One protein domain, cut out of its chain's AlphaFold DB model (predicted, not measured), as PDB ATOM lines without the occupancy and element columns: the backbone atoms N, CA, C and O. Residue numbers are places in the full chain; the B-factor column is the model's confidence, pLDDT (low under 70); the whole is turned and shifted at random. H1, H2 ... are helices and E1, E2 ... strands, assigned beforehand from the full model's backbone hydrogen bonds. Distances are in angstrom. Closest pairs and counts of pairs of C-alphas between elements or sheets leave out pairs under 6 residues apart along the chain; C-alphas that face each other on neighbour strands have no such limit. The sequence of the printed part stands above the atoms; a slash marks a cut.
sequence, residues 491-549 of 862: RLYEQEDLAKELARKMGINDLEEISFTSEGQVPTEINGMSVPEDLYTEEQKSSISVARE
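What this domain is: This is residues 491 to 549 of the 862 residues of an uncharacterized protein of Candidatus Moranbacteria bacterium (UniProt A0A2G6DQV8). A short antiparallel hairpin, E1 and E2, forms the middle, with the longer helix H1 packing on it mainly along E2 and the helix H2 near the end where the hairpin turns. The two helices stay apart, and the long link of residues 527 to 537 folds back from the end of E2 to reach H2. The printed part has 59 residues with two named helices and two named strands, in the order H1, E1, E2, H2; the class is mixed, helices and strands. It is compact, with a radius of gyration of the C-alphas of 10.7 A and spans of 32 by 23 by 17 A.

Where its parts are: H1 is residues 491 to 505, 20.9 A long from C-alpha 491 at (148.072, 317.722, 196.123). E1 is residues 516 to 519, 10.3 A long, and E2 is residues 522 to 526, 10.9 A long. H2 is residues 538 to 549, 16.5 A long, ending with C-alpha 549 at (135.624, 301.315, 202.239).

How they stand to each other: E1 and E2 are a hairpin, antiparallel at 145 degrees, with N 517 and O 525 3.0 A apart and N 519 and O 522 2.9 A apart, both within hydrogen-bond range. Residues 525 to 526 of E2 also pair with residues 529 to 530, antiparallel. The closest C-alphas of H1 and E2 are those of Ala 499 and Pro 523, 5.8 A apart. The closest C-alphas of H2 and E1 are those of Glu 519 and Ile 544, 5.4 A apart. H1 and H2 are apart. In both helices every O i to N i+4 pair is within hydrogen-bond range.

The domain as a whole: The two C-alphas farthest apart, those of Asn 509 and Glu 549, are 32.8 A apart. The link from E1 to E2 is tight, that from H1 to E1 is short and that from E2 to H2 is long. The printed part has no cut, its mean pLDDT is 94.5, and no printed residue is under 70.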
ATOM      1  N   ARG A 491     149.095 318.333 195.256       79.88
ATOM      2  CA  ARG A 491     148.072 317.722 196.123       79.88
ATOM      3  C   ARG A 491     148.372 317.882 197.618       79.88
ATOM      4  O   ARG A 491     147.441 318.013 198.405       79.88
ATOM      5  N   LEU A 492     149.643 317.878 198.031       77.50
ATOM      6  CA  LEU A 492     150.014 318.126 199.432       77.50
ATOM      7  C   LEU A 492     149.774 319.585 199.843       77.50
ATOM      8  O   LEU A 492     149.284 319.823 200.943       77.50
ATOM      9  N   TYR A 493     150.065 320.546 198.960       83.06
ATOM     10  CA  TYR A 493     149.756 321.959 199.208       83.06
ATOM     11  C   TYR A 493     148.243 322.212 199.270       83.06
ATOM     12  O   TYR A 493     147.771 322.873 200.190       83.06
ATOM     13  N   GLU A 494     147.472 321.610 198.361       88.31
ATOM     14  CA  GLU A 494     146.005 321.689 198.364       88.31
ATOM     15  C   GLU A 494     145.392 321.090 199.643       88.31
ATOM     16  O   GLU A 494     144.447 321.646 200.204       88.31
ATOM     17  N   GLN A 495     145.956 319.988 200.156       92.81
ATOM     18  CA  GLN A 495     145.533 319.401 201.432       92.81
ATOM     19  C   GLN A 495     145.833 320.303 202.630       92.81
ATOM     20  O   GLN A 495     145.008 320.396 203.538       92.81
ATOM     21  N   GLU A 496     146.989 320.969 202.643       93.81
ATOM     22  CA  GLU A 496     147.363 321.896 203.713       93.81
ATOM     23  C   GLU A 496     146.441 323.127 203.736       93.81
ATOM     24  O   GLU A 496     145.989 323.549 204.803       93.81
ATOM     25  N   ASP A 497     146.105 323.674 202.567       95.56
ATOM     26  CA  ASP A 497     145.183 324.805 202.452       95.56
ATOM     27  C   ASP A 497     143.754 324.423 202.856       95.56
ATOM     28  O   ASP A 497     143.107 325.160 203.609       95.56
ATOM     29  N   LEU A 498     143.289 323.233 202.456       96.38
ATOM     30  CA  LEU A 498     142.001 322.695 202.894       96.38
ATOM     31  C   LEU A 498     141.976 322.447 204.411       96.38
ATOM     32  O   LEU A 498     140.986 322.769 205.072       96.38
ATOM     33  N   ALA A 499     143.066 321.936 204.993       97.25
ATOM     34  CA  ALA A 499     143.191 321.763 206.439       97.25
ATOM     35  C   ALA A 499     143.130 323.114 207.166       97.25
ATOM     36  O   ALA A 499     142.403 323.248 208.147       97.25
ATOM     37  N   LYS A 500     143.806 324.154 206.661       96.81
ATOM     38  CA  LYS A 500     143.724 325.522 207.208       96.81
ATOM     39  C   LYS A 500     142.315 326.104 207.112       96.81
ATOM     40  O   LYS A 500     141.876 326.803 208.027       96.81
ATOM     41  N   GLU A 501     141.597 325.843 206.025       97.06
ATOM     42  CA  GLU A 501     140.216 326.296 205.860       97.06
ATOM     43  C   GLU A 501     139.272 325.611 206.858       97.06
ATOM     44  O   GLU A 501     138.503 326.285 207.551       97.06
ATOM     45  N   LEU A 502     139.360 324.285 206.978       97.25
ATOM     46  CA  LEU A 502     138.572 323.509 207.934       97.25
ATOM     47  C   LEU A 502     138.917 323.891 209.381       97.25
ATOM     48  O   LEU A 502     138.011 324.086 210.187       97.25
ATOM     49  N   ALA A 503     140.196 324.126 209.690       97.56
ATOM     50  CA  ALA A 503     140.649 324.620 210.989       97.56
ATOM     51  C   ALA A 503     139.995 325.963 211.351       97.56
ATOM     52  O   ALA A 503     139.479 326.125 212.460       97.56
ATOM     53  N   ARG A 504     139.927 326.907 210.398       97.50
ATOM     54  CA  ARG A 504     139.217 328.185 210.586       97.50
ATOM     55  C   ARG A 504     137.728 327.974 210.845       97.50
ATOM     56  O   ARG A 504     137.187 328.593 211.759       97.50
ATOM     57  N   LYS A 505     137.070 327.093 210.083       96.81
ATOM     58  CA  LYS A 505     135.645 326.763 210.285       96.81
ATOM     59  C   LYS A 505     135.386 326.102 211.644       96.81
ATOM     60  O   LYS A 505     134.329 326.319 212.229       96.81
ATOM     61  N   MET A 506     136.365 325.373 212.178       96.69
ATOM     62  CA  MET A 506     136.343 324.794 213.526       96.69
ATOM     63  C   MET A 506     136.705 325.792 214.642       96.69
ATOM     64  O   MET A 506     136.645 325.437 215.818       96.69
ATOM     65  N   GLY A 507     137.072 327.035 214.312       96.75
ATOM     66  CA  GLY A 507     137.457 328.054 215.293       96.75
ATOM     67  C   GLY A 507     138.870 327.886 215.865       96.75
ATOM     68  O   GLY A 507     139.164 328.415 216.939       96.75
ATOM     69  N   ILE A 508     139.749 327.158 215.173       95.50
ATOM     70  CA  ILE A 508     141.166 327.027 215.524       95.50
ATOM     71  C   ILE A 508     141.894 328.272 215.007       95.50
ATOM     72  O   ILE A 508     141.997 328.493 213.802       95.50
ATOM     73  N   ASN A 509     142.366 329.112 215.930       89.75
ATOM     74  CA  ASN A 509     142.963 330.412 215.599       89.75
ATOM     75  C   ASN A 509     144.465 330.341 215.288       89.75
ATOM     76  O   ASN A 509     145.005 331.277 214.704       89.75
ATOM     77  N   ASP A 510     145.134 329.259 215.689       91.50
ATOM     78  CA  ASP A 510     146.551 329.042 215.413       91.50
ATOM     79  C   ASP A 510     146.703 328.228 214.125       91.50
ATOM     80  O   ASP A 510     146.467 327.019 214.103       91.50
ATOM     81  N   LEU A 511     147.005 328.932 213.031       91.00
ATOM     82  CA  LEU A 511     147.121 328.355 211.690       91.00
ATOM     83  C   LEU A 511     148.575 328.144 211.249       91.00
ATOM     84  O   LEU A 511     148.800 327.646 210.145       91.00
ATOM     85  N   GLU A 512     149.551 328.566 212.059       86.00
ATOM     86  CA  GLU A 512     150.971 328.456 211.703       86.00
ATOM     87  C   GLU A 512     151.502 327.035 211.930       86.00
ATOM     88  O   GLU A 512     152.403 326.602 211.212       86.00
ATOM     89  N   GLU A 513     150.904 326.286 212.862       88.31
ATOM     90  CA  GLU A 513     151.342 324.940 213.239       88.31
ATOM     91  C   GLU A 513     150.146 323.976 213.341       88.31
ATOM     92  O   GLU A 513     149.745 323.525 214.413       88.31
ATOM     93  N   ILE A 514     149.524 323.685 212.194       92.31
ATOM     94  CA  ILE A 514     148.387 322.759 212.117       92.31
ATOM     95  C   ILE A 514     148.888 321.346 211.811       92.31
ATOM     96  O   ILE A 514     149.494 321.100 210.770       92.31
ATOM     97  N   SER A 515     148.589 320.401 212.697       93.69
ATOM     98  CA  SER A 515     148.738 318.965 212.440       93.69
ATOM     99  C   SER A 515     147.408 318.391 211.959       93.69
ATOM    100  O   SER A 515     146.359 318.736 212.504       93.69
ATOM    101  N   PHE A 516     147.416 317.526 210.945       96.94
ATOM    102  CA  PHE A 516     146.189 316.888 210.473       96.94
ATOM    103  C   PHE A 516     146.418 315.450 210.009       96.94
ATOM    104  O   PHE A 516     147.517 315.086 209.590       96.94
ATOM    105  N   THR A 517     145.367 314.639 210.086       96.12
ATOM    106  CA  THR A 517     145.274 313.321 209.440       96.12
ATOM    107  C   THR A 517     144.267 313.419 208.301       96.12
ATOM    108  O   THR A 517     143.325 314.209 208.381       96.12
ATOM    109  N   SER A 518     144.470 312.675 207.213       96.31
ATOM    110  CA  SER A 518     143.578 312.707 206.051       96.31
ATOM    111  C   SER A 518     143.132 311.310 205.625       96.31
ATOM    112  O   SER A 518     143.898 310.347 205.673       96.31
ATOM    113  N   GLU A 519     141.888 311.211 205.163       95.62
ATOM    114  CA  GLU A 519     141.316 310.016 204.542       95.62
ATOM    115  C   GLU A 519     140.808 310.400 203.151       95.62
ATOM    116  O   GLU A 519     140.053 311.358 202.993       95.62
ATOM    117  N   GLY A 520     141.258 309.693 202.111       93.94
ATOM    118  CA  GLY A 520     140.843 310.004 200.738       93.94
ATOM    119  C   GLY A 520     141.252 311.404 200.281       93.94
ATOM    120  O   GLY A 520     140.508 312.035 199.541       93.94
ATOM    121  N   GLN A 521     142.415 311.886 200.739       94.56
ATOM    122  CA  GLN A 521     142.936 313.237 200.486       94.56
ATOM    123  C   GLN A 521     142.146 314.377 201.150       94.56
ATOM    124  O   GLN A 521     142.423 315.542 200.885       94.56
ATOM    125  N   VAL A 522     141.206 314.072 202.046       97.06
ATOM    126  CA  VAL A 522     140.453 315.077 202.806       97.06
ATOM    127  C   VAL A 522     140.895 315.033 204.273       97.06
ATOM    128  O   VAL A 522     140.889 313.950 204.857       97.06
ATOM    129  N   PRO A 523     141.279 316.162 204.898       97.75
ATOM    130  CA  PRO A 523     141.606 316.207 206.324       97.75
ATOM    131  C   PRO A 523     140.421 315.760 207.194       97.75
ATOM    132  O   PRO A 523     139.342 316.352 207.128       97.75
ATOM    133  N   THR A 524     140.622 314.722 208.005       97.69
ATOM    134  CA  THR A 524     139.623 314.118 208.905       97.69
ATOM    135  C   THR A 524     139.797 314.490 210.363       97.69
ATOM    136  O   THR A 524     138.812 314.562 211.101       97.69
ATOM    137  N   GLU A 525     141.021 314.805 210.776       97.69
ATOM    138  CA  GLU A 525     141.307 315.344 212.103       97.69
ATOM    139  C   GLU A 525     142.287 316.501 211.987       97.69
ATOM    140  O   GLU A 525     143.233 316.440 211.206       97.69
ATOM    141  N   ILE A 526     142.070 317.548 212.778       97.25
ATOM    142  CA  ILE A 526     142.900 318.748 212.818       97.25
ATOM    143  C   ILE A 526     143.249 319.029 214.276       97.25
ATOM    144  O   ILE A 526     142.362 319.208 215.111       97.25
ATOM    145  N   ASN A 527     144.543 319.040 214.598       96.12
ATOM    146  CA  ASN A 527     145.070 319.157 215.961       96.12
ATOM    147  C   ASN A 527     144.418 318.161 216.938       96.12
ATOM    148  O   ASN A 527     144.074 318.502 218.069       96.12
ATOM    149  N   GLY A 528     144.209 316.925 216.469       95.25
ATOM    150  CA  GLY A 528     143.585 315.842 217.235       95.25
ATOM    151  C   GLY A 528     142.069 315.972 217.430       95.25
ATOM    152  O   GLY A 528     141.485 315.169 218.153       95.25
ATOM    153  N   MET A 529     141.417 316.963 216.813       96.38
ATOM    154  CA  MET A 529     139.960 317.104 216.814       96.38
ATOM    155  C   MET A 529     139.392 316.630 215.479       96.38
ATOM    156  O   MET A 529     139.786 317.137 214.430       96.38
ATOM    157  N   SER A 530     138.445 315.692 215.509       97.56
ATOM    158  CA  SER A 530     137.737 315.267 214.300       97.56
ATOM    159  C   SER A 530     136.975 316.441 213.688       97.56
ATOM    160  O   SER A 530     136.283 317.178 214.397       97.56
ATOM    161  N   VAL A 531     137.097 316.611 212.375       97.75
ATOM    162  CA  VAL A 531     136.383 317.660 211.645       97.75
ATOM    163  C   VAL A 531     134.891 317.292 211.585       97.75
ATOM    164  O   VAL A 531     134.554 316.184 211.159       97.75
ATOM    165  N   PRO A 532     133.978 318.179 212.023       97.94
ATOM    166  CA  PRO A 532     132.540 317.932 211.947       97.94
ATOM    167  C   PRO A 532     132.059 317.654 210.515       97.94
ATOM    168  O   PRO A 532     132.441 318.352 209.576       97.94
ATOM    169  N   GLU A 533     131.189 316.649 210.343       97.06
ATOM    170  CA  GLU A 533     130.728 316.213 209.015       97.06
ATOM    171  C   GLU A 533     129.989 317.305 208.226       97.06
ATOM    172  O   GLU A 533     129.976 317.282 206.997       97.06
ATOM    173  N   ASP A 534     129.372 318.267 208.908       97.62
ATOM    174  CA  ASP A 534     128.675 319.399 208.296       97.62
ATOM    175  C   ASP A 534     129.622 320.440 207.681       97.62
ATOM    176  O   ASP A 534     129.174 321.266 206.886       97.62
ATOM    177  N   LEU A 535     130.922 320.379 207.989       97.25
ATOM    178  CA  LEU A 535     131.936 321.240 207.377       97.25
ATOM    179  C   LEU A 535     132.455 320.708 206.037       97.25
ATOM    180  O   LEU A 535     133.098 321.463 205.302       97.25
ATOM    181  N   TYR A 536     132.166 319.446 205.711       97.19
ATOM    182  CA  TYR A 536     132.537 318.848 204.434       97.19
ATOM    183  C   TYR A 536     131.520 319.129 203.337       97.19
ATOM    184  O   TYR A 536     130.304 319.095 203.550       97.19
ATOM    185  N   THR A 537     132.024 319.296 202.119       97.06
ATOM    186  CA  THR A 537     131.196 319.209 200.914       97.06
ATOM    187  C   THR A 537     130.733 317.766 200.686       97.06
ATOM    188  O   THR A 537     131.349 316.812 201.163       97.06
ATOM    189  N   GLU A 538     129.650 317.570 199.929       96.25
ATOM    190  CA  GLU A 538     129.170 316.219 199.583       96.25
ATOM    191  C   GLU A 538     130.226 315.399 198.818       96.25
ATOM    192  O   GLU A 538     130.334 314.187 199.000       96.25
ATOM    193  N   GLU A 539     131.061 316.065 198.019       94.94
ATOM    194  CA  GLU A 539     132.188 315.439 197.323       94.94
ATOM    195  C   GLU A 539     133.271 314.965 198.302       94.94
ATOM    196  O   GLU A 539     133.710 313.818 198.231       94.94
ATOM    197  N   GLN A 540     133.637 315.794 199.285       95.75
ATOM    198  CA  GLN A 540     134.592 315.431 200.337       95.75
ATOM    199  C   GLN A 540     134.094 314.251 201.181       95.75
ATOM    200  O   GLN A 540     134.855 313.320 201.446       95.75
ATOM    201  N   LYS A 541     132.803 314.237 201.539       97.19
ATOM    202  CA  LYS A 541     132.169 313.102 202.235       97.19
ATOM    203  C   LYS A 541     132.253 311.817 201.413       97.19
ATOM    204  O   LYS A 541     132.560 310.759 201.960       97.19
ATOM    205  N   SER A 542     132.013 311.909 200.104       95.25
ATOM    206  CA  SER A 542     132.143 310.772 199.192       95.25
ATOM    207  C   SER A 542     133.581 310.246 199.156       95.25
ATOM    208  O   SER A 542     133.785 309.039 199.276       95.25
ATOM    209  N   SER A 543     134.582 311.125 199.052       94.12
ATOM    210  CA  SER A 543     136.000 310.735 199.045       94.12
ATOM    211  C   SER A 543     136.430 310.049 200.344       94.12
ATOM    212  O   SER A 543     137.079 309.001 200.295       94.12
ATOM    213  N   ILE A 544     136.000 310.571 201.498       96.38
ATOM    214  CA  ILE A 544     136.235 309.945 202.809       96.38
ATOM    215  C   ILE A 544     135.576 308.558 202.862       96.38
ATOM    216  O   ILE A 544     136.216 307.582 203.254       96.38
ATOM    217  N   SER A 545     134.318 308.437 202.422       94.06
ATOM    218  CA  SER A 545     133.591 307.160 202.415       94.06
ATOM    219  C   SER A 545     134.275 306.105 201.544       94.06
ATOM    220  O   SER A 545     134.401 304.954 201.961       94.06
ATOM    221  N   VAL A 546     134.731 306.484 200.347       95.06
ATOM    222  CA  VAL A 546     135.438 305.579 199.429       95.06
ATOM    223  C   VAL A 546     136.768 305.129 200.035       95.06
ATOM    224  O   VAL A 546     137.097 303.943 199.983       95.06
ATOM    225  N   ALA A 547     137.519 306.045 200.651       94.00
ATOM    226  CA  ALA A 547     138.787 305.718 201.296       94.00
ATOM    227  C   ALA A 547     138.611 304.769 202.490       94.00
ATOM    228  O   ALA A 547     139.375 303.810 202.626       94.00
ATOM    229  N   ARG A 548     137.572 304.975 203.310       94.88
ATOM    230  CA  ARG A 548     137.218 304.056 204.401       94.88
ATOM    231  C   ARG A 548     136.843 302.675 203.881       94.88
ATOM    232  O   ARG A 548     137.385 301.690 204.370       94.88
ATOM    233  N   GLU A 549     136.008 302.595 202.847       91.81
ATOM    234  CA  GLU A 549     135.624 301.315 202.239       91.81
ATOM    235  C   GLU A 549     136.845 300.562 201.677       91.81
ATOM    236  O   GLU A 549     136.958 299.343 201.834       91.81
TER     237      GLU A 549